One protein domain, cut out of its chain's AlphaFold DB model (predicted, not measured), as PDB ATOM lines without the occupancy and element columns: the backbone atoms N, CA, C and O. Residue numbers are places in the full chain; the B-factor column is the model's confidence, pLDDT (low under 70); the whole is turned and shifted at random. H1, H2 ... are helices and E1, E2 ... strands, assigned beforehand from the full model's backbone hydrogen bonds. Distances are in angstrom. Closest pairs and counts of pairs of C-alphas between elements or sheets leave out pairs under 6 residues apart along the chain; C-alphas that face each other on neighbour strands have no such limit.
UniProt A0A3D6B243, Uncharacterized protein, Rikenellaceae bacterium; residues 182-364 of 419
ATOM      1  N   ASP A 182      30.508 144.589   4.894       96.56
ATOM      2  CA  ASP A 182      30.521 144.521   6.361       96.56
ATOM      3  C   ASP A 182      31.909 144.156   6.914       96.56
ATOM      4  O   ASP A 182      32.254 144.527   8.037       96.56
ATOM      5  N   ARG A 183      32.740 143.507   6.093       96.06
ATOM      6  CA  ARG A 183      34.133 143.147   6.394       96.06
ATOM      7  C   ARG A 183      35.148 144.166   5.879       96.06
ATOM      8  O   ARG A 183      36.352 143.932   5.986       96.06
ATOM      9  N   ILE A 184      34.674 145.286   5.326       98.12
ATOM     10  CA  ILE A 184      35.497 146.404   4.859       98.12
ATOM     11  C   ILE A 184      35.236 147.618   5.751       98.12
ATOM     12  O   ILE A 184      34.130 148.176   5.797       98.12
ATOM     13  N   LYS A 185      36.288 148.086   6.418       98.31
ATOM     14  CA  LYS A 185      36.293 149.379   7.109       98.31
ATOM     15  C   LYS A 185      37.193 150.347   6.363       98.31
ATOM     16  O   LYS A 185      38.280 149.977   5.926       98.31
ATOM     17  N   VAL A 186      36.717 151.576   6.210       98.69
ATOM     18  CA  VAL A 186      37.493 152.681   5.651       98.69
ATOM     19  C   VAL A 186      37.456 153.792   6.677       98.69
ATOM     20  O   VAL A 186      36.385 154.272   7.034       98.69
ATOM     21  N   GLU A 187      38.623 154.176   7.158       98.75
ATOM     22  CA  GLU A 187      38.799 155.160   8.214       98.75
ATOM     23  C   GLU A 187      39.838 156.185   7.768       98.75
ATOM     24  O   GLU A 187      40.687 155.908   6.919       98.75
ATOM     25  N   TYR A 188      39.799 157.379   8.340       98.81
ATOM     26  CA  TYR A 188      40.823 158.395   8.126       98.81
ATOM     27  C   TYR A 188      41.327 158.940   9.457       98.81
ATOM     28  O   TYR A 188      40.665 158.834  10.488       98.81
ATOM     29  N   SER A 189      42.509 159.536   9.406       98.69
ATOM     30  CA  SER A 189      43.164 160.196  10.530       98.69
ATOM     31  C   SER A 189      43.656 161.567  10.080       98.69
ATOM     32  O   SER A 189      44.067 161.720   8.928       98.69
ATOM     33  N   THR A 190      43.664 162.535  10.993       97.44
ATOM     34  CA  THR A 190      44.315 163.846  10.818       97.44
ATOM     35  C   THR A 190      45.428 164.090  11.847       97.44
ATOM     36  O   THR A 190      45.949 165.200  11.943       97.44
ATOM     37  N   ASP A 191      45.781 163.081  12.650       97.62
ATOM     38  CA  ASP A 191      46.706 163.175  13.791       97.62
ATOM     39  C   ASP A 191      47.822 162.112  13.755       97.62
ATOM     40  O   ASP A 191      48.357 161.697  14.786       97.62
ATOM     41  N   GLY A 192      48.182 161.663  12.550       96.62
ATOM     42  CA  GLY A 192      49.278 160.722  12.329       96.62
ATOM     43  C   GLY A 192      48.924 159.270  12.650       96.62
ATOM     44  O   GLY A 192      49.828 158.441  12.743       96.62
ATOM     45  N   GLY A 193      47.634 158.960  12.789       97.38
ATOM     46  CA  GLY A 193      47.116 157.622  13.062       97.38
ATOM     47  C   GLY A 193      46.909 157.350  14.548       97.38
ATOM     48  O   GLY A 193      46.766 156.185  14.929       97.38
ATOM     49  N   THR A 194      46.903 158.404  15.373       98.00
ATOM     50  CA  THR A 194      46.619 158.321  16.811       98.00
ATOM     51  C   THR A 194      45.134 158.046  17.034       98.00
ATOM     52  O   THR A 194      44.781 157.208  17.863       98.00
ATOM     53  N   THR A 195      44.263 158.691  16.255       98.25
ATOM     54  CA  THR A 195      42.821 158.431  16.232       98.25
ATOM     55  C   THR A 195      42.335 158.122  14.819       98.25
ATOM     56  O   THR A 195      42.870 158.615  13.830       98.25
ATOM     57  N   TRP A 196      41.307 157.276  14.720       98.56
ATOM     58  CA  TRP A 196      40.713 156.852  13.452       98.56
ATOM     59  C   TRP A 196      39.220 157.163  13.460       98.56
ATOM     60  O   TRP A 196      38.512 156.818  14.406       98.56
ATOM     61  N   ILE A 197      38.756 157.841  12.415       98.69
ATOM     62  CA  ILE A 197      37.361 158.254  12.240       98.69
ATOM     63  C   ILE A 197      36.790 157.495  11.044       98.69
ATOM     64  O   ILE A 197      37.440 157.417   9.999       98.69
ATOM     65  N   ASP A 198      35.569 156.968  11.172       98.50
ATOM     66  CA  ASP A 198      34.866 156.333  10.055       98.50
ATOM     67  C   ASP A 198      34.756 157.297   8.863       98.50
ATOM     68  O   ASP A 198      34.335 158.454   8.980       98.50
ATOM     69  N   TYR A 199      35.134 156.817   7.679       98.44
ATOM     70  CA  TYR A 199      35.069 157.611   6.461       98.44
ATOM     71  C   TYR A 199      33.618 157.899   6.048       98.44
ATOM     72  O   TYR A 199      33.370 158.889   5.351       98.44
ATOM     73  N   GLY A 200      32.654 157.076   6.480       97.38
ATOM     74  CA  GLY A 200      31.258 157.143   6.040       97.38
ATOM     75  C   GLY A 200      31.084 156.613   4.615       97.38
ATOM     76  O   GLY A 200      30.287 157.133   3.836       97.38
ATOM     77  N   ALA A 201      31.899 155.623   4.239       96.31
ATOM     78  CA  ALA A 201      31.898 155.032   2.907       96.31
ATOM     79  C   ALA A 201      30.604 154.229   2.659       96.31
ATOM     80  O   ALA A 201      30.336 153.287   3.411       96.31
ATOM     81  N   PRO A 202      29.826 154.517   1.596       96.44
ATOM     82  CA  PRO A 202      28.689 153.679   1.218       96.44
ATOM     83  C   PRO A 202      29.139 152.249   0.897       96.44
ATOM     84  O   PRO A 202      30.185 152.066   0.273       96.44
ATOM     85  N   GLU A 203      28.331 151.241   1.236       96.19
ATOM     86  CA  GLU A 203      28.652 149.816   1.022       96.19
ATOM     87  C   GLU A 203      29.106 149.515  -0.411       96.19
ATOM     88  O   GLU A 203      30.141 148.888  -0.628       96.19
ATOM     89  N   ARG A 204      28.399 150.075  -1.403       94.94
ATOM     90  CA  ARG A 204      28.765 149.967  -2.823       94.94
ATOM     91  C   ARG A 204      30.170 150.479  -3.141       94.94
ATOM     92  O   ARG A 204      30.840 149.902  -3.990       94.94
ATOM     93  N   GLU A 205      30.620 151.557  -2.500       97.00
ATOM     94  CA  GLU A 205      31.944 152.128  -2.763       97.00
ATOM     95  C   GLU A 205      33.043 151.353  -2.028       97.00
ATOM     96  O   GLU A 205      34.142 151.222  -2.563       97.00
ATOM     97  N   LYS A 206      32.734 150.744  -0.874       96.56
ATOM     98  CA  LYS A 206      33.630 149.778  -0.216       96.56
ATOM     99  C   LYS A 206      33.890 148.563  -1.109       96.56
ATOM    100  O   LYS A 206      35.038 148.193  -1.315       96.56
ATOM    101  N   ILE A 207      32.840 147.987  -1.697       94.62
ATOM    102  CA  ILE A 207      32.968 146.839  -2.612       94.62
ATOM    103  C   ILE A 207      33.740 147.245  -3.873       94.62
ATOM    104  O   ILE A 207      34.676 146.560  -4.284       94.62
ATOM    105  N   ARG A 208      33.406 148.396  -4.475       96.00
ATOM    106  CA  ARG A 208      34.100 148.914  -5.668       96.00
ATOM    107  C   ARG A 208      35.578 149.198  -5.434       96.00
ATOM    108  O   ARG A 208      36.341 149.081  -6.392       96.00
ATOM    109  N   LEU A 209      35.977 149.569  -4.217       97.50
ATOM    110  CA  LEU A 209      37.378 149.796  -3.866       97.50
ATOM    111  C   LEU A 209      38.216 148.531  -4.062       97.50
ATOM    112  O   LEU A 209      39.347 148.609  -4.526       97.50
ATOM    113  N   VAL A 210      37.672 147.366  -3.737       95.94
ATOM    114  CA  VAL A 210      38.433 146.111  -3.754       95.94
ATOM    115  C   VAL A 210      38.114 145.207  -4.943       95.94
ATOM    116  O   VAL A 210      38.763 144.183  -5.107       95.94
ATOM    117  N   SER A 211      37.163 145.604  -5.797       93.75
ATOM    118  CA  SER A 211      36.679 144.793  -6.923       93.75
ATOM    119  C   SER A 211      37.108 145.312  -8.301       93.75
ATOM    120  O   SER A 211      37.222 146.521  -8.527       93.75
ATOM    121  N   SER A 212      37.206 144.407  -9.273       91.00
ATOM    122  CA  SER A 212      37.515 144.622 -10.695       91.00
ATOM    123  C   SER A 212      36.401 145.329 -11.479       91.00
ATOM    124  O   SER A 212      36.475 145.470 -12.698       91.00
ATOM    125  N   THR A 213      35.351 145.800 -10.799       88.94
ATOM    126  CA  THR A 213      34.286 146.611 -11.401       88.94
ATOM    127  C   THR A 213      34.821 147.957 -11.897       88.94
ATOM    128  O   THR A 213      35.946 148.355 -11.581       88.94
ATOM    129  N   SER A 214      33.976 148.733 -12.582       87.25
ATOM    130  CA  SER A 214      34.280 150.129 -12.914       87.25
ATOM    131  C   SER A 214      34.774 150.930 -11.697       87.25
ATOM    132  O   SER A 214      34.495 150.590 -10.538       87.25
ATOM    133  N   TYR A 215      35.569 151.970 -11.967       87.88
ATOM    134  CA  TYR A 215      36.105 152.849 -10.931       87.88
ATOM    135  C   TYR A 215      34.970 153.466 -10.101       87.88
ATOM    136  O   TYR A 215      33.956 153.911 -10.643       87.88
ATOM    137  N   GLY A 216      35.144 153.433  -8.778       82.75
ATOM    138  CA  GLY A 216      34.210 153.988  -7.804       82.75
ATOM    139  C   GLY A 216      34.680 155.320  -7.223       82.75
ATOM    140  O   GLY A 216      35.492 156.037  -7.816       82.75
ATOM    141  N   GLY A 217      34.156 155.633  -6.041       88.94
ATOM    142  CA  GLY A 217      34.536 156.780  -5.229       88.94
ATOM    143  C   GLY A 217      36.016 156.769  -4.846       88.94
ATOM    144  O   GLY A 217      36.657 155.724  -4.753       88.94
ATOM    145  N   GLN A 218      36.554 157.968  -4.641       95.88
ATOM    146  CA  GLN A 218      37.928 158.200  -4.204       95.88
ATOM    147  C   GLN A 218      37.971 158.325  -2.680       95.88
ATOM    148  O   GLN A 218      37.182 159.072  -2.093       95.88
ATOM    149  N   PHE A 219      38.916 157.633  -2.049       98.00
ATOM    150  CA  PHE A 219      39.146 157.717  -0.607       98.00
ATOM    151  C   PHE A 219      40.443 158.471  -0.341       98.00
ATOM    152  O   PHE A 219      41.520 157.985  -0.684       98.00
ATOM    153  N   PHE A 220      40.330 159.673   0.224       97.44
ATOM    154  CA  PHE A 220      41.439 160.606   0.422       97.44
ATOM    155  C   PHE A 220      42.043 160.460   1.820       97.44
ATOM    156  O   PHE A 220      41.306 160.339   2.803       97.44
ATOM    157  N   ILE A 221      43.368 160.552   1.937       97.94
ATOM    158  CA  ILE A 221      44.024 160.663   3.249       97.94
ATOM    159  C   ILE A 221      43.500 161.900   3.995       97.94
ATOM    160  O   ILE A 221      43.258 162.951   3.390       97.94
ATOM    161  N   GLY A 222      43.224 161.753   5.294       97.44
ATOM    162  CA  GLY A 222      42.618 162.802   6.124       97.44
ATOM    163  C   GLY A 222      41.231 163.274   5.668       97.44
ATOM    164  O   GLY A 222      40.763 164.309   6.144       97.44
ATOM    165  N   LYS A 223      40.590 162.567   4.721       96.62
ATOM    166  CA  LYS A 223      39.324 162.956   4.072       96.62
ATOM    167  C   LYS A 223      39.378 164.352   3.423       96.62
ATOM    168  O   LYS A 223      38.376 165.055   3.337       96.62
ATOM    169  N   LYS A 224      40.560 164.758   2.948       95.38
ATOM    170  CA  LYS A 224      40.812 166.061   2.310       95.38
ATOM    171  C   LYS A 224      40.537 165.981   0.806       95.38
ATOM    172  O   LYS A 224      41.441 165.702   0.016       95.38
ATOM    173  N   THR A 225      39.283 166.158   0.408       93.44
ATOM    174  CA  THR A 225      38.825 165.978  -0.980       93.44
ATOM    175  C   THR A 225      39.087 167.192  -1.874       93.44
ATOM    176  O   THR A 225      39.101 167.057  -3.095       93.44
ATOM    177  N   SER A 226      39.279 168.378  -1.291       90.19
ATOM    178  CA  SER A 226      39.398 169.651  -2.009       90.19
ATOM    179  C   SER A 226      40.791 170.279  -1.885       90.19
ATOM    180  O   SER A 226      41.506 170.113  -0.892       90.19
ATOM    181  N   GLY A 227      41.155 171.092  -2.882       87.50
ATOM    182  CA  GLY A 227      42.307 171.993  -2.812       87.50
ATOM    183  C   GLY A 227      42.252 172.948  -1.618       87.50
ATOM    184  O   GLY A 227      43.259 173.171  -0.945       87.50
ATOM    185  N   SER A 228      41.053 173.414  -1.275       89.19
ATOM    186  CA  SER A 228      40.823 174.324  -0.148       89.19
ATOM    187  C   SER A 228      41.044 173.695   1.228       89.19
ATOM    188  O   SER A 228      41.162 174.427   2.207       89.19
ATOM    189  N   ASP A 229      41.081 172.365   1.332       92.25
ATOM    190  CA  ASP A 229      41.195 171.706   2.629       92.25
ATOM    191  C   ASP A 229      42.596 171.895   3.217       92.25
ATOM    192  O   ASP A 229      43.608 171.725   2.524       92.25
ATOM    193  N   THR A 230      42.665 172.190   4.519       91.44
ATOM    194  CA  THR A 230      43.926 172.192   5.268       91.44
ATOM    195  C   THR A 230      44.455 170.767   5.360       91.44
ATOM    196  O   THR A 230      43.862 169.923   6.039       91.44
ATOM    197  N   LYS A 231      45.561 170.527   4.656       91.81
ATOM    198  CA  LYS A 231      46.250 169.243   4.519       91.81
ATOM    199  C   LYS A 231      47.526 169.243   5.361       91.81
ATOM    200  O   LYS A 231      48.233 170.252   5.395       91.81
ATOM    201  N   THR A 232      47.853 168.127   6.001       94.12
ATOM    202  CA  THR A 232      49.061 167.969   6.829       94.12
ATOM    203  C   THR A 232      49.687 166.590   6.633       94.12
ATOM    204  O   THR A 232      48.985 165.641   6.306       94.12
ATOM    205  N   ALA A 233      50.990 166.438   6.893       95.19
ATOM    206  CA  ALA A 233      51.668 165.133   6.826       95.19
ATOM    207  C   ALA A 233      51.125 164.091   7.839       95.19
ATOM    208  O   ALA A 233      51.481 162.917   7.786       95.19
ATOM    209  N   ASN A 234      50.245 164.519   8.751       96.56
ATOM    210  CA  ASN A 234      49.531 163.663   9.695       96.56
ATOM    211  C   ASN A 234      48.236 163.074   9.111       96.56
ATOM    212  O   ASN A 234      47.622 162.203   9.736       96.56
ATOM    213  N   ASP A 235      47.808 163.540   7.934       97.62
ATOM    214  CA  ASP A 235      46.641 163.011   7.240       97.62
ATOM    215  C   ASP A 235      46.930 161.592   6.742       97.62
ATOM    216  O   ASP A 235      47.889 161.346   6.008       97.62
ATOM    217  N   GLN A 236      46.076 160.645   7.124       98.69
ATOM    218  CA  GLN A 236      46.193 159.242   6.731       98.69
ATOM    219  C   GLN A 236      44.831 158.661   6.349       98.69
ATOM    220  O   GLN A 236      43.777 159.188   6.719       98.69
ATOM    221  N   LEU A 237      44.861 157.566   5.598       98.81
ATOM    222  CA  LEU A 237      43.712 156.713   5.301       98.81
ATOM    223  C   LEU A 237      44.048 155.296   5.753       98.81
ATOM    224  O   LEU A 237      45.159 154.835   5.505       98.81
ATOM    225  N   LYS A 238      43.093 154.590   6.350       98.81
ATOM    226  CA  LYS A 238      43.214 153.173   6.675       98.81
ATOM    227  C   LYS A 238      42.070 152.390   6.061       98.81
ATOM    228  O   LYS A 238      40.906 152.752   6.207       98.81
ATOM    229  N   VAL A 239      42.417 151.311   5.375       98.81
ATOM    230  CA  VAL A 239      41.463 150.316   4.893       98.81
ATOM    231  C   VAL A 239      41.730 149.022   5.636       98.81
ATOM    232  O   VAL A 239      42.845 148.506   5.577       98.81
ATOM    233  N   THR A 240      40.715 148.496   6.310       98.62
ATOM    234  CA  THR A 240      40.791 147.209   7.002       98.62
ATOM    235  C   THR A 240      39.902 146.206   6.290       98.62
ATOM    236  O   THR A 240      38.708 146.457   6.108       98.62
ATOM    237  N   LEU A 241      40.479 145.067   5.917       97.88
ATOM    238  CA  LEU A 241      39.756 143.887   5.450       97.88
ATOM    239  C   LEU A 241      39.828 142.840   6.557       97.88
ATOM    240  O   LEU A 241      40.929 142.490   6.972       97.88
ATOM    241  N   SER A 242      38.691 142.367   7.062       95.75
ATOM    242  CA  SER A 242      38.629 141.396   8.165       95.75
ATOM    243  C   SER A 242      38.037 140.054   7.741       95.75
ATOM    244  O   SER A 242      37.336 139.964   6.736       95.75
ATOM    245  N   ASN A 243      38.283 139.013   8.539       91.62
ATOM    246  CA  ASN A 243      37.846 137.637   8.290       91.62
ATOM    247  C   ASN A 243      38.246 137.155   6.882       91.62
ATOM    248  O   ASN A 243      37.425 136.619   6.133       91.62
ATOM    249  N   LEU A 244      39.505 137.400   6.491       90.50
ATOM    250  CA  LEU A 244      40.000 137.061   5.152       90.50
ATOM    251  C   LEU A 244      39.922 135.562   4.869       90.50
ATOM    252  O   LEU A 244      39.503 135.177   3.780       90.50
ATOM    253  N   GLY A 245      40.307 134.727   5.840       86.19
ATOM    254  CA  GLY A 245      40.286 133.271   5.689       86.19
ATOM    255  C   GLY A 245      38.893 132.701   5.412       86.19
ATOM    256  O   GLY A 245      38.773 131.705   4.706       86.19
ATOM    257  N   ASP A 246      37.841 133.377   5.884       86.00
ATOM    258  CA  ASP A 246      36.447 132.991   5.627       86.00
ATOM    259  C   ASP A 246      35.978 133.372   4.227       86.00
ATOM    260  O   ASP A 246      34.942 132.889   3.769       86.00
ATOM    261  N   PHE A 247      36.682 134.296   3.572       85.88
ATOM    262  CA  PHE A 247      36.360 134.749   2.226       85.88
ATOM    263  C   PHE A 247      37.122 133.948   1.173       85.88
ATOM    264  O   PHE A 247      36.510 133.388   0.263       85.88
ATOM    265  N   VAL A 248      38.447 133.867   1.309       83.88
ATOM    266  CA  VAL A 248      39.327 133.227   0.332       83.88
ATOM    267  C   VAL A 248      40.461 132.495   1.040       83.88
ATOM    268  O   VAL A 248      41.166 133.089   1.859       83.88
ATOM    269  N   TYR A 249      40.676 131.222   0.690       87.31
ATOM    270  CA  TYR A 249      41.867 130.493   1.116       87.31
ATOM    271  C   TYR A 249      42.968 130.573   0.053       87.31
ATOM    272  O   TYR A 249      42.932 129.914  -0.992       87.31
ATOM    273  N   THR A 250      43.972 131.414   0.314       87.19
ATOM    274  CA  THR A 250      45.058 131.681  -0.626       87.19
ATOM    275  C   THR A 250      46.368 132.099   0.055       87.19
ATOM    276  O   THR A 250      46.420 132.356   1.256       87.19
ATOM    277  N   TYR A 251      47.435 132.159  -0.743       89.81
ATOM    278  CA  TYR A 251      48.775 132.621  -0.376       89.81
ATOM    279  C   TYR A 251      49.097 133.911  -1.142       89.81
ATOM    280  O   TYR A 251      49.637 133.868  -2.254       89.81
ATOM    281  N   ILE A 252      48.722 135.061  -0.578       91.44
ATOM    282  CA  ILE A 252      48.870 136.378  -1.219       91.44
ATOM    283  C   ILE A 252      50.353 136.754  -1.295       91.44
ATOM    284  O   ILE A 252      51.085 136.665  -0.309       91.44
ATOM    285  N   ARG A 253      50.778 137.216  -2.475       90.88
ATOM    286  CA  ARG A 253      52.162 137.610  -2.793       90.88
ATOM    287  C   ARG A 253      52.296 139.039  -3.300       90.88
ATOM    288  O   ARG A 253      53.408 139.549  -3.416       90.88
ATOM    289  N   LYS A 254      51.189 139.681  -3.666       92.94
ATOM    290  CA  LYS A 254      51.221 140.988  -4.315       92.94
ATOM    291  C   LYS A 254      49.946 141.757  -4.038       92.94
ATOM    292  O   LYS A 254      48.853 141.210  -4.167       92.94
ATOM    293  N   PHE A 255      50.105 143.042  -3.758       97.00
ATOM    294  CA  PHE A 255      49.021 144.007  -3.764       97.00
ATOM    295  C   PHE A 255      49.214 145.006  -4.896       97.00
ATOM    296  O   PHE A 255      50.339 145.411  -5.202       97.00
ATOM    297  N   MET A 256      48.109 145.408  -5.513       97.12
ATOM    298  CA  MET A 256      48.090 146.495  -6.484       97.12
ATOM    299  C   MET A 256      47.125 147.569  -6.021       97.12
ATOM    300  O   MET A 256      45.983 147.284  -5.668       97.12
ATOM    301  N   PHE A 257      47.582 148.812  -6.061       97.94
ATOM    302  CA  PHE A 257      46.799 149.963  -5.650       97.94
ATOM    303  C   PHE A 257      46.664 150.916  -6.827       97.94
ATOM    304  O   PHE A 257      47.673 151.328  -7.399       97.94
ATOM    305  N   TYR A 258      45.436 151.284  -7.182       97.69
ATOM    306  CA  TYR A 258      45.220 152.414  -8.080       97.69
ATOM    307  C   TYR A 258      45.098 153.668  -7.227       97.69
ATOM    308  O   TYR A 258      44.118 153.833  -6.491       97.69
ATOM    309  N   VAL A 259      46.114 154.518  -7.295       97.06
ATOM    310  CA  VAL A 259      46.264 155.696  -6.435       97.06
ATOM    311  C   VAL A 259      46.566 156.922  -7.279       97.06
ATOM    312  O   VAL A 259      47.012 156.798  -8.418       97.06
ATOM    313  N   ALA A 260      46.366 158.104  -6.710       95.81
ATOM    314  CA  ALA A 260      47.001 159.319  -7.200       95.81
ATOM    315  C   ALA A 260      47.635 160.056  -6.026       95.81
ATOM    316  O   ALA A 260      46.988 160.282  -5.001       95.81
ATOM    317  N   THR A 261      48.894 160.460  -6.186       95.12
ATOM    318  CA  THR A 261      49.606 161.231  -5.154       95.12
ATOM    319  C   THR A 261      49.076 162.656  -5.022       95.12
ATOM    320  O   THR A 261      49.252 163.276  -3.979       95.12
ATOM    321  N   SER A 262      48.411 163.189  -6.054       92.50
ATOM    322  CA  SER A 262      47.855 164.553  -6.073       92.50
ATOM    323  C   SER A 262      48.884 165.612  -5.639       92.50
ATOM    324  O   SER A 262      48.597 166.490  -4.831       92.50
ATOM    325  N   ALA A 263      50.114 165.489  -6.153       89.31
ATOM    326  CA  ALA A 263      51.288 166.305  -5.822       89.31
ATOM    327  C   ALA A 263      51.857 166.153  -4.395       89.31
ATOM    328  O   ALA A 263      52.861 166.801  -4.086       89.31
ATOM    329  N   ASN A 264      51.273 165.314  -3.531       92.19
ATOM    330  CA  ASN A 264      51.885 164.966  -2.246       92.19
ATOM    331  C   ASN A 264      53.206 164.223  -2.478       92.19
ATOM    332  O   ASN A 264      53.360 163.470  -3.443       92.19
ATOM    333  N   LYS A 265      54.185 164.463  -1.608       92.19
ATOM    334  CA  LYS A 265      55.555 163.963  -1.756       92.19
ATOM    335  C   LYS A 265      55.803 162.826  -0.779       92.19
ATOM    336  O   LYS A 265      55.298 162.850   0.341       92.19
ATOM    337  N   SER A 266      56.610 161.857  -1.213       95.44
ATOM    338  CA  SER A 266      56.927 160.662  -0.424       95.44
ATOM    339  C   SER A 266      55.653 159.980   0.081       95.44
ATOM    340  O   SER A 266      55.486 159.758   1.276       95.44
ATOM    341  N   CYS A 267      54.711 159.729  -0.834       97.88
ATOM    342  CA  CYS A 267      53.509 158.966  -0.521       97.88
ATOM    343  C   CYS A 267      53.883 157.505  -0.271       97.88
ATOM    344  O   CYS A 267      54.790 156.969  -0.914       97.88
ATOM    345  N   TRP A 268      53.178 156.857   0.648       98.44
ATOM    346  CA  TRP A 268      53.503 155.504   1.076       98.44
ATOM    347  C   TRP A 268      52.266 154.707   1.480       98.44
ATOM    348  O   TRP A 268      51.219 155.270   1.809       98.44
ATOM    349  N   VAL A 269      52.414 153.383   1.489       98.88
ATOM    350  CA  VAL A 269      51.493 152.449   2.141       98.88
ATOM    351  C   VAL A 269      52.242 151.570   3.134       98.88
ATOM    352  O   VAL A 269      53.291 151.007   2.833       98.88
ATOM    353  N   THR A 270      51.692 151.449   4.334       98.69
ATOM    354  CA  THR A 270      52.093 150.461   5.334       98.69
ATOM    355  C   THR A 270      51.051 149.354   5.345       98.69
ATOM    356  O   THR A 270      49.855 149.644   5.396       98.69
ATOM    357  N   ILE A 271      51.491 148.098   5.292       98.62
ATOM    358  CA  ILE A 271      50.604 146.931   5.329       98.62
ATOM    359  C   ILE A 271      50.854 146.192   6.630       98.62
ATOM    360  O   ILE A 271      51.991 145.813   6.921       98.62
ATOM    361  N   ARG A 272      49.796 145.965   7.401       97.88
ATOM    362  CA  ARG A 272      49.841 145.213   8.654       97.88
ATOM    363  C   ARG A 272      48.861 144.054   8.607       97.88
ATOM    364  O   ARG A 272      47.877 144.099   7.874       97.88
ATOM    365  N   ALA A 273      49.111 143.037   9.417       96.25
ATOM    366  CA  ALA A 273      48.201 141.916   9.586       96.25
ATOM    367  C   ALA A 273      48.097 141.493  11.041       96.25
ATOM    368  O   ALA A 273      49.072 141.564  11.786       96.25
ATOM    369  N   ASN A 274      46.940 140.965  11.407       94.62
ATOM    370  CA  ASN A 274      46.755 140.189  12.625       94.62
ATOM    371  C   ASN A 274      46.423 138.730  12.257       94.62
ATOM    372  O   ASN A 274      46.230 138.399  11.081       94.62
ATOM    373  N   THR A 275      46.373 137.841  13.242       93.19
ATOM    374  CA  THR A 275      46.024 136.425  13.023       93.19
ATOM    375  C   THR A 275      44.719 136.072  13.717       93.19
ATOM    376  O   THR A 275      44.213 136.842  14.532       93.19
ATOM    377  N   TYR A 276      44.153 134.905  13.403       88.88
ATOM    378  CA  TYR A 276      42.989 134.402  14.140       88.88
ATOM    379  C   TYR A 276      43.296 134.146  15.624       88.88
ATOM    380  O   TYR A 276      42.421 134.375  16.456       88.88
ATOM    381  N   GLU A 277      44.537 133.766  15.956       88.81
ATOM    382  CA  GLU A 277      45.011 133.594  17.340       88.81
ATOM    383  C   GLU A 277      45.135 134.929  18.092       88.81
ATOM    384  O   GLU A 277      44.832 134.999  19.280       88.81
ATOM    385  N   ASN A 278      45.575 135.994  17.416       90.12
ATOM    386  CA  ASN A 278      45.797 137.297  18.036       90.12
ATOM    387  C   ASN A 278      45.173 138.407  17.186       90.12
ATOM    388  O   ASN A 278      45.846 139.028  16.364       90.12
ATOM    389  N   LYS A 279      43.869 138.634  17.383       91.19
ATOM    390  CA  LYS A 279      43.078 139.605  16.610       91.19
ATOM    391  C   LYS A 279      43.310 141.059  17.036       91.19
ATOM    392  O   LYS A 279      43.055 141.965  16.248       91.19
ATOM    393  N   ASP A 280      43.840 141.293  18.231       90.69
ATOM    394  CA  ASP A 280      44.028 142.651  18.756       90.69
ATOM    395  C   ASP A 280      45.412 143.231  18.434       90.69
ATOM    396  O   ASP A 280      45.648 144.427  18.603       90.69
ATOM    397  N   SER A 281      46.338 142.404  17.936       93.69
ATOM    398  CA  SER A 281      47.711 142.815  17.647       93.69
ATOM    399  C   SER A 281      48.035 142.720  16.159       93.69
ATOM    400  O   SER A 281      48.206 141.636  15.596       93.69
ATOM    401  N   PHE A 282      48.157 143.881  15.518       96.31
ATOM    402  CA  PHE A 282      48.635 143.990  14.146       96.31
ATOM    403  C   PHE A 282      50.163 144.061  14.109       96.31
ATOM    404  O   PHE A 282      50.768 144.954  14.701       96.31
ATOM    405  N   ARG A 283      50.784 143.154  13.353       95.38
ATOM    406  CA  ARG A 283      52.204 143.213  12.992       95.38
ATOM    407  C   ARG A 283      52.378 143.843  11.621       95.38
ATOM    408  O   ARG A 283      51.578 143.608  10.716       95.38
ATOM    409  N   GLU A 284      53.444 144.604  11.448       96.44
ATOM    410  CA  GLU A 284      53.794 145.161  10.148       96.44
ATOM    411  C   GLU A 284      54.367 144.077   9.227       96.44
ATOM    412  O   GLU A 284      55.216 143.285   9.630       96.44
ATOM    413  N   ILE A 285      53.863 144.027   7.995       95.94
ATOM    414  CA  ILE A 285      54.369 143.174   6.911       95.94
ATOM    415  C   ILE A 285      55.203 144.015   5.949       95.94
ATOM    416  O   ILE A 285      56.238 143.569   5.468       95.94
ATOM    417  N   VAL A 286      54.735 145.231   5.664       97.88
ATOM    418  CA  VAL A 286      55.400 146.175   4.770       97.88
ATOM    419  C   VAL A 286      55.458 147.533   5.444       97.88
ATOM    420  O   VAL A 286      54.415 148.113   5.751       97.88
ATOM    421  N   THR A 287      56.670 148.051   5.612       97.69
ATOM    422  CA  THR A 287      56.939 149.383   6.156       97.69
ATOM    423  C   THR A 287      56.984 150.410   5.034       97.69
ATOM    424  O   THR A 287      57.893 150.359   4.207       97.69
ATOM    425  N   LYS A 288      56.030 151.352   5.010       97.75
ATOM    426  CA  LYS A 288      56.019 152.525   4.111       97.75
ATOM    427  C   LYS A 288      56.526 152.248   2.677       97.75
ATOM    428  O   LYS A 288      57.413 152.942   2.181       97.75
ATOM    429  N   ALA A 289      55.959 151.256   1.989       98.25
ATOM    430  CA  ALA A 289      56.278 151.032   0.580       98.25
ATOM    431  C   ALA A 289      55.917 152.282  -0.243       98.25
ATOM    432  O   ALA A 289      54.822 152.824  -0.058       98.25
ATOM    433  N   PRO A 290      56.810 152.756  -1.131       98.00
ATOM    434  CA  PRO A 290      56.613 154.010  -1.842       98.00
ATOM    435  C   PRO A 290      55.475 153.905  -2.859       98.00
ATOM    436  O   PRO A 290      55.347 152.912  -3.575       98.00
ATOM    437  N   LEU A 291      54.683 154.970  -2.952       97.50
ATOM    438  CA  LEU A 291      53.627 155.148  -3.943       97.50
ATOM    439  C   LEU A 291      53.910 156.414  -4.749       97.50
ATOM    440  O   LEU A 291      54.143 157.481  -4.181       97.50
ATOM    441  N   LEU A 292      53.904 156.303  -6.075       94.00
ATOM    442  CA  LEU A 292      54.338 157.373  -6.972       94.00
ATOM    443  C   LEU A 292      53.341 157.608  -8.109       94.00
ATOM    444  O   LEU A 292      52.583 156.725  -8.509       94.00
ATOM    445  N   GLY A 293      53.409 158.820  -8.663       92.38
ATOM    446  CA  GLY A 293      52.721 159.197  -9.892       92.38
ATOM    447  C   GLY A 293      51.339 159.827  -9.708       92.38
ATOM    448  O   GLY A 293      50.844 160.047  -8.598       92.38
ATOM    449  N   TRP A 294      50.742 160.167 -10.850       91.75
ATOM    450  CA  TRP A 294      49.338 160.566 -10.966       91.75
ATOM    451  C   TRP A 294      48.420 159.346 -10.793       91.75
ATOM    452  O   TRP A 294      48.830 158.350 -10.209       91.75
ATOM    453  N   SER A 295      47.185 159.416 -11.288       93.44
ATOM    454  CA  SER A 295      46.263 158.279 -11.308       93.44
ATOM    455  C   SER A 295      46.886 157.086 -12.035       93.44
ATOM    456  O   SER A 295      47.089 157.124 -13.251       93.44
ATOM    457  N   GLY A 296      47.204 156.030 -11.291       95.50
ATOM    458  CA  GLY A 296      47.869 154.864 -11.850       95.50
ATOM    459  C   GLY A 296      48.088 153.730 -10.861       95.50
ATOM    460  O   GLY A 296      47.931 153.870  -9.645       95.50
ATOM    461  N   TRP A 297      48.460 152.581 -11.421       97.00
ATOM    462  CA  TRP A 297      48.754 151.374 -10.663       97.00
ATOM    463  C   TRP A 297      50.130 151.447 -10.011       97.00
ATOM    464  O   TRP A 297      51.137 151.686 -10.670       97.00
ATOM    465  N   ASN A 298      50.156 151.171  -8.717       97.75
ATOM    466  CA  ASN A 298      51.351 150.938  -7.927       97.75
ATOM    467  C   ASN A 298      51.312 149.505  -7.395       97.75
ATOM    468  O   ASN A 298      50.236 148.967  -7.118       97.75
ATOM    469  N   VAL A 299      52.477 148.880  -7.260       96.31
ATOM    470  CA  VAL A 299      52.598 147.468  -6.883       96.31
ATOM    471  C   VAL A 299      53.435 147.351  -5.621       96.31
ATOM    472  O   VAL A 299      54.518 147.924  -5.540       96.31
ATOM    473  N   VAL A 300      52.952 146.561  -4.667       96.94
ATOM    474  CA  VAL A 300      53.704 146.166  -3.475       96.94
ATOM    475  C   VAL A 300      53.823 144.649  -3.473       96.94
ATOM    476  O   VAL A 300      52.821 143.936  -3.396       96.94
ATOM    477  N   ASN A 301      55.055 144.160  -3.598       93.62
ATOM    478  CA  ASN A 301      55.356 142.734  -3.534       93.62
ATOM    479  C   ASN A 301      55.523 142.290  -2.079       93.62
ATOM    480  O   ASN A 301      55.958 143.068  -1.233       93.62
ATOM    481  N   ILE A 302      55.178 141.035  -1.817       91.88
ATOM    482  CA  ILE A 302      55.263 140.406  -0.508       91.88
ATOM    483  C   ILE A 302      56.205 139.205  -0.605       91.88
ATOM    484  O   ILE A 302      55.918 138.230  -1.305       91.88
ATOM    485  N   ASP A 303      57.313 139.274   0.128       84.62
ATOM    486  CA  ASP A 303      58.356 138.244   0.098       84.62
ATOM    487  C   ASP A 303      57.881 136.934   0.739       84.62
ATOM    488  O   ASP A 303      58.029 135.850   0.168       84.62
ATOM    489  N   ASN A 304      57.237 137.039   1.906       86.88
ATOM    490  CA  ASN A 304      56.673 135.909   2.636       86.88
ATOM    491  C   ASN A 304      55.163 135.870   2.444       86.88
ATOM    492  O   ASN A 304      54.459 136.760   2.919       86.88
ATOM    493  N   ALA A 305      54.673 134.838   1.759       88.31
ATOM    494  CA  ALA A 305      53.269 134.743   1.401       88.31
ATOM    495  C   ALA A 305      52.344 134.891   2.621       88.31
ATOM    496  O   ALA A 305      52.553 134.281   3.672       88.31
ATOM    497  N   ILE A 306      51.296 135.693   2.452       92.19
ATOM    498  CA  ILE A 306      50.249 135.887   3.453       92.19
ATOM    499  C   ILE A 306      49.217 134.785   3.249       92.19
ATOM    500  O   ILE A 306      48.477 134.803   2.265       92.19
ATOM    501  N   GLN A 307      49.174 133.832   4.175       91.19
ATOM    502  CA  GLN A 307      48.193 132.756   4.158       91.19
ATOM    503  C   GLN A 307      46.878 133.231   4.788       91.19
ATOM    504  O   GLN A 307      46.824 133.528   5.983       91.19
ATOM    505  N   THR A 308      45.817 133.280   3.993       88.06
ATOM    506  CA  THR A 308      44.439 133.468   4.459       88.06
ATOM    507  C   THR A 308      43.804 132.093   4.430       88.06
ATOM    508  O   THR A 308      43.791 131.480   3.382       88.06
ATOM    509  N   ASP A 309      43.371 131.528   5.545       83.44
ATOM    510  CA  ASP A 309      42.726 130.210   5.575       83.44
ATOM    511  C   ASP A 309      41.648 130.254   6.658       83.44
ATOM    512  O   ASP A 309      41.833 130.891   7.696       83.44
ATOM    513  N   GLY A 310      40.487 129.673   6.350       73.12
ATOM    514  CA  GLY A 310      39.312 129.631   7.221       73.12
ATOM    515  C   GLY A 310      39.464 128.666   8.396       73.12
ATOM    516  O   GLY A 310      38.541 128.522   9.188       73.12
ATOM    517  N   ASN A 311      40.611 127.998   8.538       77.69
ATOM    518  CA  ASN A 311      40.955 127.276   9.750       77.69
ATOM    519  C   ASN A 311      41.362 128.244  10.875       77.69
ATOM    520  O   ASN A 311      42.503 128.713  10.938       77.69
ATOM    521  N   HIS A 312      40.418 128.517  11.777       77.19
ATOM    522  CA  HIS A 312      40.583 129.470  12.882       77.19
ATOM    523  C   HIS A 312      41.457 128.927  14.022       77.19
ATOM    524  O   HIS A 312      41.831 129.695  14.905       77.19
ATOM    525  N   ASP A 313      41.824 127.642  13.981       66.94
ATOM    526  CA  ASP A 313      42.557 126.959  15.054       66.94
ATOM    527  C   ASP A 313      44.085 127.024  14.894       66.94
ATOM    528  O   ASP A 313      44.825 126.629  15.800       66.94
ATOM    529  N   SER A 314      44.591 127.508  13.752       63.56
ATOM    530  CA  SER A 314      46.036 127.543  13.486       63.56
ATOM    531  C   SER A 314      46.669 128.931  13.660       63.56
ATOM    532  O   SER A 314      46.100 129.981  13.371       63.56
ATOM    533  N   LYS A 315      47.899 128.914  14.186       66.94
ATOM    534  CA  LYS A 315      48.614 130.066  14.764       66.94
ATOM    535  C   LYS A 315      49.172 131.073  13.745       66.94
ATOM    536  O   LYS A 315      49.731 132.102  14.118       66.94
ATOM    537  N   GLY A 316      49.054 130.787  12.447       75.94
ATOM    538  CA  GLY A 316      49.722 131.547  11.383       75.94
ATOM    539  C   GLY A 316      48.793 132.301  10.433       75.94
ATOM    540  O   GLY A 316      49.237 133.267   9.808       75.94
ATOM    541  N   GLN A 317      47.529 131.884  10.327       88.25
ATOM    542  CA  GLN A 317      46.583 132.386   9.333       88.25
ATOM    543  C   GLN A 317      46.176 133.825   9.616       88.25
ATOM    544  O   GLN A 317      45.805 134.186  10.737       88.25
ATOM    545  N   VAL A 318      46.208 134.641   8.567       92.06
ATOM    546  CA  VAL A 318      45.817 136.042   8.649       92.06
ATOM    547  C   VAL A 318      44.304 136.167   8.747       92.06
ATOM    548  O   VAL A 318      43.559 135.685   7.892       92.06
ATOM    549  N   ASN A 319      43.873 136.858   9.800       93.06
ATOM    550  CA  ASN A 319      42.477 137.192  10.043       93.06
ATOM    551  C   ASN A 319      42.113 138.510   9.354       93.06
ATOM    552  O   ASN A 319      41.110 138.574   8.648       93.06
ATOM    553  N   ALA A 320      42.928 139.551   9.535       95.81
ATOM    554  CA  ALA A 320      42.697 140.872   8.974       95.81
ATOM    555  C   ALA A 320      43.974 141.489   8.401       95.81
ATOM    556  O   ALA A 320      45.075 141.269   8.911       95.81
ATOM    557  N   LEU A 321      43.792 142.309   7.368       98.06
ATOM    558  CA  LEU A 321      44.812 143.172   6.784       98.06
ATOM    559  C   LEU A 321      44.423 144.635   6.983       98.06
ATOM    560  O   LEU A 321      43.283 145.013   6.719       98.06
ATOM    561  N   GLU A 322      45.386 145.450   7.402       98.50
ATOM    562  CA  GLU A 322      45.285 146.908   7.433       98.50
ATOM    563  C   GLU A 322      46.229 147.515   6.398       98.50
ATOM    564  O   GLU A 322      47.423 147.212   6.372       98.50
ATOM    565  N   PHE A 323      45.693 148.411   5.576       98.81
ATOM    566  CA  PHE A 323      46.436 149.198   4.602       98.81
ATOM    567  C   PHE A 323      46.354 150.657   5.011       98.81
ATOM    568  O   PHE A 323      45.280 151.255   4.954       98.81
ATOM    569  N   ILE A 324      47.478 151.222   5.442       98.88
ATOM    570  CA  ILE A 324      47.554 152.599   5.920       98.88
ATOM    571  C   ILE A 324      48.332 153.421   4.913       98.88
ATOM    572  O   ILE A 324      49.502 153.148   4.660       98.88
ATOM    573  N   PHE A 325      47.678 154.428   4.356       98.75
ATOM    574  CA  PHE A 325      48.226 155.328   3.356       98.75
ATOM    575  C   PHE A 325      48.524 156.681   3.990       98.75
ATOM    576  O   PHE A 325      47.723 157.190   4.778       98.75
ATOM    577  N   GLY A 326      49.644 157.280   3.606       98.12
ATOM    578  CA  GLY A 326      50.043 158.606   4.062       98.12
ATOM    579  C   GLY A 326      51.072 159.240   3.135       98.12
ATOM    580  O   GLY A 326      51.494 158.642   2.144       98.12
ATOM    581  N   ALA A 327      51.470 160.463   3.466       97.00
ATOM    582  CA  ALA A 327      52.522 161.194   2.772       97.00
ATOM    583  C   ALA A 327      53.371 161.964   3.783       97.00
ATOM    584  O   ALA A 327      52.833 162.574   4.704       97.00
ATOM    585  N   ASP A 328      54.690 161.967   3.600       95.62
ATOM    586  CA  ASP A 328      55.584 162.671   4.530       95.62
ATOM    587  C   ASP A 328      55.630 164.190   4.267       95.62
ATOM    588  O   ASP A 328      56.081 164.959   5.114       95.62
ATOM    589  N   ALA A 329      55.146 164.647   3.106       91.12
ATOM    590  CA  ALA A 329      54.976 166.067   2.820       91.12
ATOM    591  C   ALA A 329      53.796 166.342   1.879       91.12
ATOM    592  O   ALA A 329      53.501 165.581   0.955       91.12
ATOM    593  N   ILE A 330      53.146 167.485   2.100       87.94
ATOM    594  CA  ILE A 330      51.918 167.864   1.404       87.94
ATOM    595  C   ILE A 330      52.186 168.579   0.084       87.94
ATOM    596  O   ILE A 330      53.130 169.361  -0.057       87.94
ATOM    597  N   GLY A 331      51.336 168.255  -0.890       76.94
ATOM    598  CA  GLY A 331      51.376 168.761  -2.253       76.94
ATOM    599  C   GLY A 331      50.739 170.133  -2.460       76.94
ATOM    600  O   GLY A 331      50.325 170.827  -1.536       76.94
ATOM    601  N   TYR A 332      50.670 170.525  -3.728       77.06
ATOM    602  CA  TYR A 332      50.164 171.817  -4.181       77.06
ATOM    603  C   TYR A 332      48.699 172.074  -3.779       77.06
ATOM    604  O   TYR A 332      47.842 171.202  -3.911       77.06
ATOM    605  N   ALA A 333      48.393 173.302  -3.350       74.12
ATOM    606  CA  ALA A 333      47.102 173.661  -2.760       74.12
ATOM    607  C   ALA A 333      45.893 173.573  -3.715       74.12
ATOM    608  O   ALA A 333      44.767 173.579  -3.243       74.12
ATOM    609  N   ALA A 334      46.069 173.473  -5.037       80.31
ATOM    610  CA  ALA A 334      44.930 173.399  -5.962       80.31
ATOM    611  C   ALA A 334      44.253 172.014  -6.037       80.31
ATOM    612  O   ALA A 334      43.188 171.900  -6.640       80.31
ATOM    613  N   TYR A 335      44.837 170.971  -5.437       83.31
ATOM    614  CA  TYR A 335      44.325 169.597  -5.508       83.31
ATOM    615  C   TYR A 335      43.869 169.068  -4.141       83.31
ATOM    616  O   TYR A 335      44.386 169.467  -3.092       83.31
ATOM    617  N   GLY A 336      42.917 168.127  -4.161       85.44
ATOM    618  CA  GLY A 336      42.657 167.258  -3.010       85.44
ATOM    619  C   GLY A 336      43.912 166.473  -2.615       85.44
ATOM    620  O   GLY A 336      44.911 166.462  -3.338       85.44
ATOM    621  N   SER A 337      43.889 165.821  -1.455       93.81
ATOM    622  CA  SER A 337      45.046 165.045  -1.003       93.81
ATOM    623  C   SER A 337      45.245 163.760  -1.826       93.81
ATOM    624  O   SER A 337      44.549 163.500  -2.813       93.81
ATOM    625  N   MET A 338      46.237 162.956  -1.451       95.62
ATOM    626  CA  MET A 338      46.424 161.624  -2.016       95.62
ATOM    627  C   MET A 338      45.145 160.804  -1.816       95.62
ATOM    628  O   MET A 338      44.550 160.838  -0.734       95.62
ATOM    629  N   TYR A 339      44.747 160.045  -2.835       96.62
ATOM    630  CA  TYR A 339      43.617 159.127  -2.740       96.62
ATOM    631  C   TYR A 339      43.930 157.742  -3.293       96.62
ATOM    632  O   TYR A 339      44.819 157.563  -4.131       96.62
ATOM    633  N   ILE A 340      43.123 156.775  -2.862       97.75
ATOM    634  CA  ILE A 340      43.039 155.436  -3.446       97.75
ATOM    635  C   ILE A 340      41.680 155.245  -4.135       97.75
ATOM    636  O   ILE A 340      40.671 155.820  -3.716       97.75
ATOM    637  N   GLN A 341      41.651 154.427  -5.185       96.06
ATOM    638  CA  GLN A 341      40.421 154.013  -5.880       96.06
ATOM    639  C   GLN A 341      40.310 152.506  -6.077       96.06
ATOM    640  O   GLN A 341      39.191 152.014  -6.219       96.06
ATOM    641  N   LYS A 342      41.437 151.783  -6.119       97.69
ATOM    642  CA  LYS A 342      41.456 150.319  -6.208       97.69
ATOM    643  C   LYS A 342      42.495 149.712  -5.279       97.69
ATOM    644  O   LYS A 342      43.575 150.279  -5.126       97.69
ATOM    645  N   LEU A 343      42.168 148.553  -4.722       97.69
ATOM    646  CA  LEU A 343      43.025 147.729  -3.879       97.69
ATOM    647  C   LEU A 343      42.810 146.262  -4.250       97.69
ATOM    648  O   LEU A 343      41.795 145.674  -3.892       97.69
ATOM    649  N   PHE A 344      43.758 145.686  -4.981       96.44
ATOM    650  CA  PHE A 344      43.705 144.305  -5.459       96.44
ATOM    651  C   PHE A 344      44.768 143.449  -4.782       96.44
ATOM    652  O   PHE A 344      45.833 143.951  -4.411       96.44
ATOM    653  N   ALA A 345      44.496 142.151  -4.681       94.69
ATOM    654  CA  ALA A 345      45.438 141.157  -4.181       94.69
ATOM    655  C   ALA A 345      45.600 139.995  -5.164       94.69
ATOM    656  O   ALA A 345      44.623 139.460  -5.687       94.69
ATOM    657  N   PHE A 346      46.850 139.580  -5.357       91.56
ATOM    658  CA  PHE A 346      47.249 138.466  -6.212       91.56
ATOM    659  C   PHE A 346      48.143 137.500  -5.440       91.56
ATOM    660  O   PHE A 346      48.807 137.864  -4.464       91.56
ATOM    661  N   HIS A 347      48.159 136.250  -5.878       87.19
ATOM    662  CA  HIS A 347      48.632 135.133  -5.073       87.19
ATOM    663  C   HIS A 347      49.459 134.139  -5.895       87.19
ATOM    664  O   HIS A 347      49.589 134.286  -7.107       87.19
ATOM    665  N   GLU A 348      50.004 133.118  -5.228       79.00
ATOM    666  CA  GLU A 348      50.659 131.983  -5.902       79.00
ATOM    667  C   GLU A 348      49.815 130.703  -5.920       79.00
ATOM    668  O   GLU A 348      49.871 129.952  -6.885       79.00
ATOM    669  N   THR A 349      48.996 130.463  -4.886       78.75
ATOM    670  CA  THR A 349      48.077 129.309  -4.852       78.75
ATOM    671  C   THR A 349      46.730 129.637  -4.208       78.75
ATOM    672  O   THR A 349      46.669 130.487  -3.321       78.75
ATOM    673  N   CYS A 350      45.652 129.001  -4.673       76.62
ATOM    674  CA  CYS A 350      44.292 129.120  -4.140       76.62
ATOM    675  C   CYS A 350      43.764 127.708  -3.857       76.62
ATOM    676  O   CYS A 350      43.731 126.875  -4.766       76.62
ATOM    677  N   TYR A 351      43.378 127.430  -2.613       74.00
ATOM    678  CA  TYR A 351      42.940 126.114  -2.148       74.00
ATOM    679  C   TYR A 351      41.521 126.255  -1.575       74.00
ATOM    680  O   TYR A 351      41.357 126.945  -0.592       74.00
ATOM    681  N   ARG A 352      40.505 125.587  -2.141       65.06
ATOM    682  CA  ARG A 352      39.087 125.562  -1.676       65.06
ATOM    683  C   ARG A 352      38.262 126.865  -1.743       65.06
ATOM    684  O   ARG A 352      38.816 127.954  -1.720       65.06
ATOM    685  N   THR A 353      36.921 126.836  -1.635       57.47
ATOM    686  CA  THR A 353      35.793 126.075  -2.256       57.47
ATOM    687  C   THR A 353      34.546 126.320  -1.391       57.47
ATOM    688  O   THR A 353      34.360 125.628  -0.390       57.47
ATOM    689  N   ASP A 354      33.697 127.252  -1.812       54.62
ATOM    690  CA  ASP A 354      32.238 127.130  -1.720       54.62
ATOM    691  C   ASP A 354      31.695 127.734  -3.033       54.62
ATOM    692  O   ASP A 354      32.172 128.807  -3.421       54.62
ATOM    693  N   PRO A 355      30.871 127.016  -3.820       52.75
ATOM    694  CA  PRO A 355      30.493 127.441  -5.157       52.75
ATOM    695  C   PRO A 355      29.232 128.299  -5.066       52.75
ATOM    696  O   PRO A 355      28.257 127.858  -4.464       52.75
ATOM    697  N   THR A 356      29.256 129.491  -5.664       54.41
ATOM    698  CA  THR A 356      28.132 130.256  -6.259       54.41
ATOM    699  C   THR A 356      28.205 131.766  -6.029       54.41
ATOM    700  O   THR A 356      27.635 132.502  -6.834       54.41
ATOM    701  N   ASP A 357      28.892 132.259  -4.990       56.62
ATOM    702  CA  ASP A 357      28.956 133.698  -4.672       56.62
ATOM    703  C   ASP A 357      30.344 134.344  -4.868       56.62
ATOM    704  O   ASP A 357      30.491 135.558  -4.710       56.62
ATOM    705  N   ARG A 358      31.377 133.566  -5.220       70.81
ATOM    706  CA  ARG A 358      32.797 133.993  -5.185       70.81
ATOM    707  C   ARG A 358      33.584 133.656  -6.448       70.81
ATOM    708  O   ARG A 358      34.813 133.734  -6.462       70.81
ATOM    709  N   GLU A 359      32.897 133.323  -7.535       76.00
ATOM    710  CA  GLU A 359      33.490 132.925  -8.815       76.00
ATOM    711  C   GLU A 359      34.439 133.998  -9.349       76.00
ATOM    712  O   GLU A 359      35.492 133.661  -9.875       76.00
ATOM    713  N   MET A 360      34.150 135.284  -9.140       84.25
ATOM    714  CA  MET A 360      35.044 136.365  -9.566       84.25
ATOM    715  C   MET A 360      36.386 136.344  -8.820       84.25
ATOM    716  O   MET A 360      37.433 136.419  -9.455       84.25
ATOM    717  N   ALA A 361      36.381 136.157  -7.497       85.62
ATOM    718  CA  ALA A 361      37.608 136.104  -6.699       85.62
ATOM    719  C   ALA A 361      38.426 134.817  -6.925       85.62
ATOM    720  O   ALA A 361      39.621 134.775  -6.620       85.62
ATOM    721  N   VAL A 362      37.799 133.757  -7.449       81.00
ATOM    722  CA  VAL A 362      38.432 132.446  -7.682       81.00
ATOM    723  C   VAL A 362      38.853 132.249  -9.142       81.00
ATOM    724  O   VAL A 362      39.968 131.797  -9.401       81.00
ATOM    725  N   LEU A 363      37.965 132.559 -10.085       79.31
ATOM    726  CA  LEU A 363      38.087 132.294 -11.524       79.31
ATOM    727  C   LEU A 363      38.364 133.556 -12.349       79.31
ATOM    728  O   LEU A 363      38.732 133.437 -13.514       79.31
ATOM    729  N   GLY A 364      38.140 134.748 -11.786       84.31
ATOM    730  CA  GLY A 364      38.205 136.006 -12.535       84.31
ATOM    731  C   GLY A 364      37.032 136.202 -13.499       84.31
ATOM    732  O   GLY A 364      37.070 137.107 -14.330       84.31
TER     733      GLY A 364
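What this domain is: This is residues 182 to 364 of the 419 residues of an uncharacterized protein of Rikenellaceae bacterium (UniProt A0A3D6B243). Two strongly twisted antiparallel sheets lie face to face as a sandwich, five strands E1, E2, E7, E4, E5 against three strands E6, E3, E8, their strands crossed at 27 degrees. The short helix H1 sits at one side of the sandwich between the edge strands E1 and E8, while the small helices H2 and H3 lie toward one end. The printed part has 183 residues in the order E1 H1 E2 H2 E3 E4 E5 E6 E7 E8 H3, and its class is mostly strand. It is compact, with a radius of gyration of the C-alphas of 16.3 A and spans of 49 by 33 by 29 A.

Where its parts are: E1, residues 184 to 189, begins at C-alpha 184 (35.497, 146.404, 4.859). H1 is residues 203 to 210, E2 residues 236 to 241 and H2 residues 244 to 247. E3, residues 250 to 260, is 28.5 A long and bends by 60 degrees at residue 253. E4, residues 265 to 275, is 32.7 A long, and E5, residues 283 to 291, is 20.8 A. E6, residues 296 to 308, is 27.1 A long and bends by 96 degrees at residue 304. E7, residues 318 to 329, is 31.9 A long. E8, residues 339 to 350, is 30.0 A long and bends by 59 degrees at residue 347. H3, residues 359 to 363, ends at C-alpha 363 (38.087, 132.294, -11.524).

How they stand to each other: In the larger sheet the neighbour strands are antiparallel, and among their backbone pairs within hydrogen-bond range are N 187 and O 238 of E1 and E2 at 2.9 A, N 239 and O 323 of E2 and E7 at 2.9 A, N 270 and O 324 of E4 and E7 at 2.8 A, and N 271 and O 286 of the hairpin E4 and E5 at 3.0 A. In the smaller sheet N 257 and O 298 pair E3 with E6 at 2.9 A, and N 256 and O 344 pair E3 with E8 at 2.9 A. The parts of the sheets that face each other are 10.2 A apart, centre to centre. The closest C-alphas of E5 and E6 are those of Leu 291 and Asn 298, 6.2 A apart. H1 stands at the level of the smaller sheet; its closest C-alpha pair with E8 is Leu 209 and Lys 342, 4.7 A. H2 only grazes both sheets. H3 is on neither sheet, only just so for the smaller one, with 4 pairs of C-alphas within 10 A. H3 has every O i to N i+4 pair within hydrogen-bond range, H1 has 3 of 4, and H2 is too short for one.

The domain as a whole: The C-alphas of Asp 313 and Ala 334 are farthest apart, at 51.0 A. The printed part has no cut. The links E1 to H1, 13 residues, and H1 to E2, 25 residues, are long. Mean pLDDT of the printed part is 90.9; residues 313 to 315 and 352 to 357 are under 70.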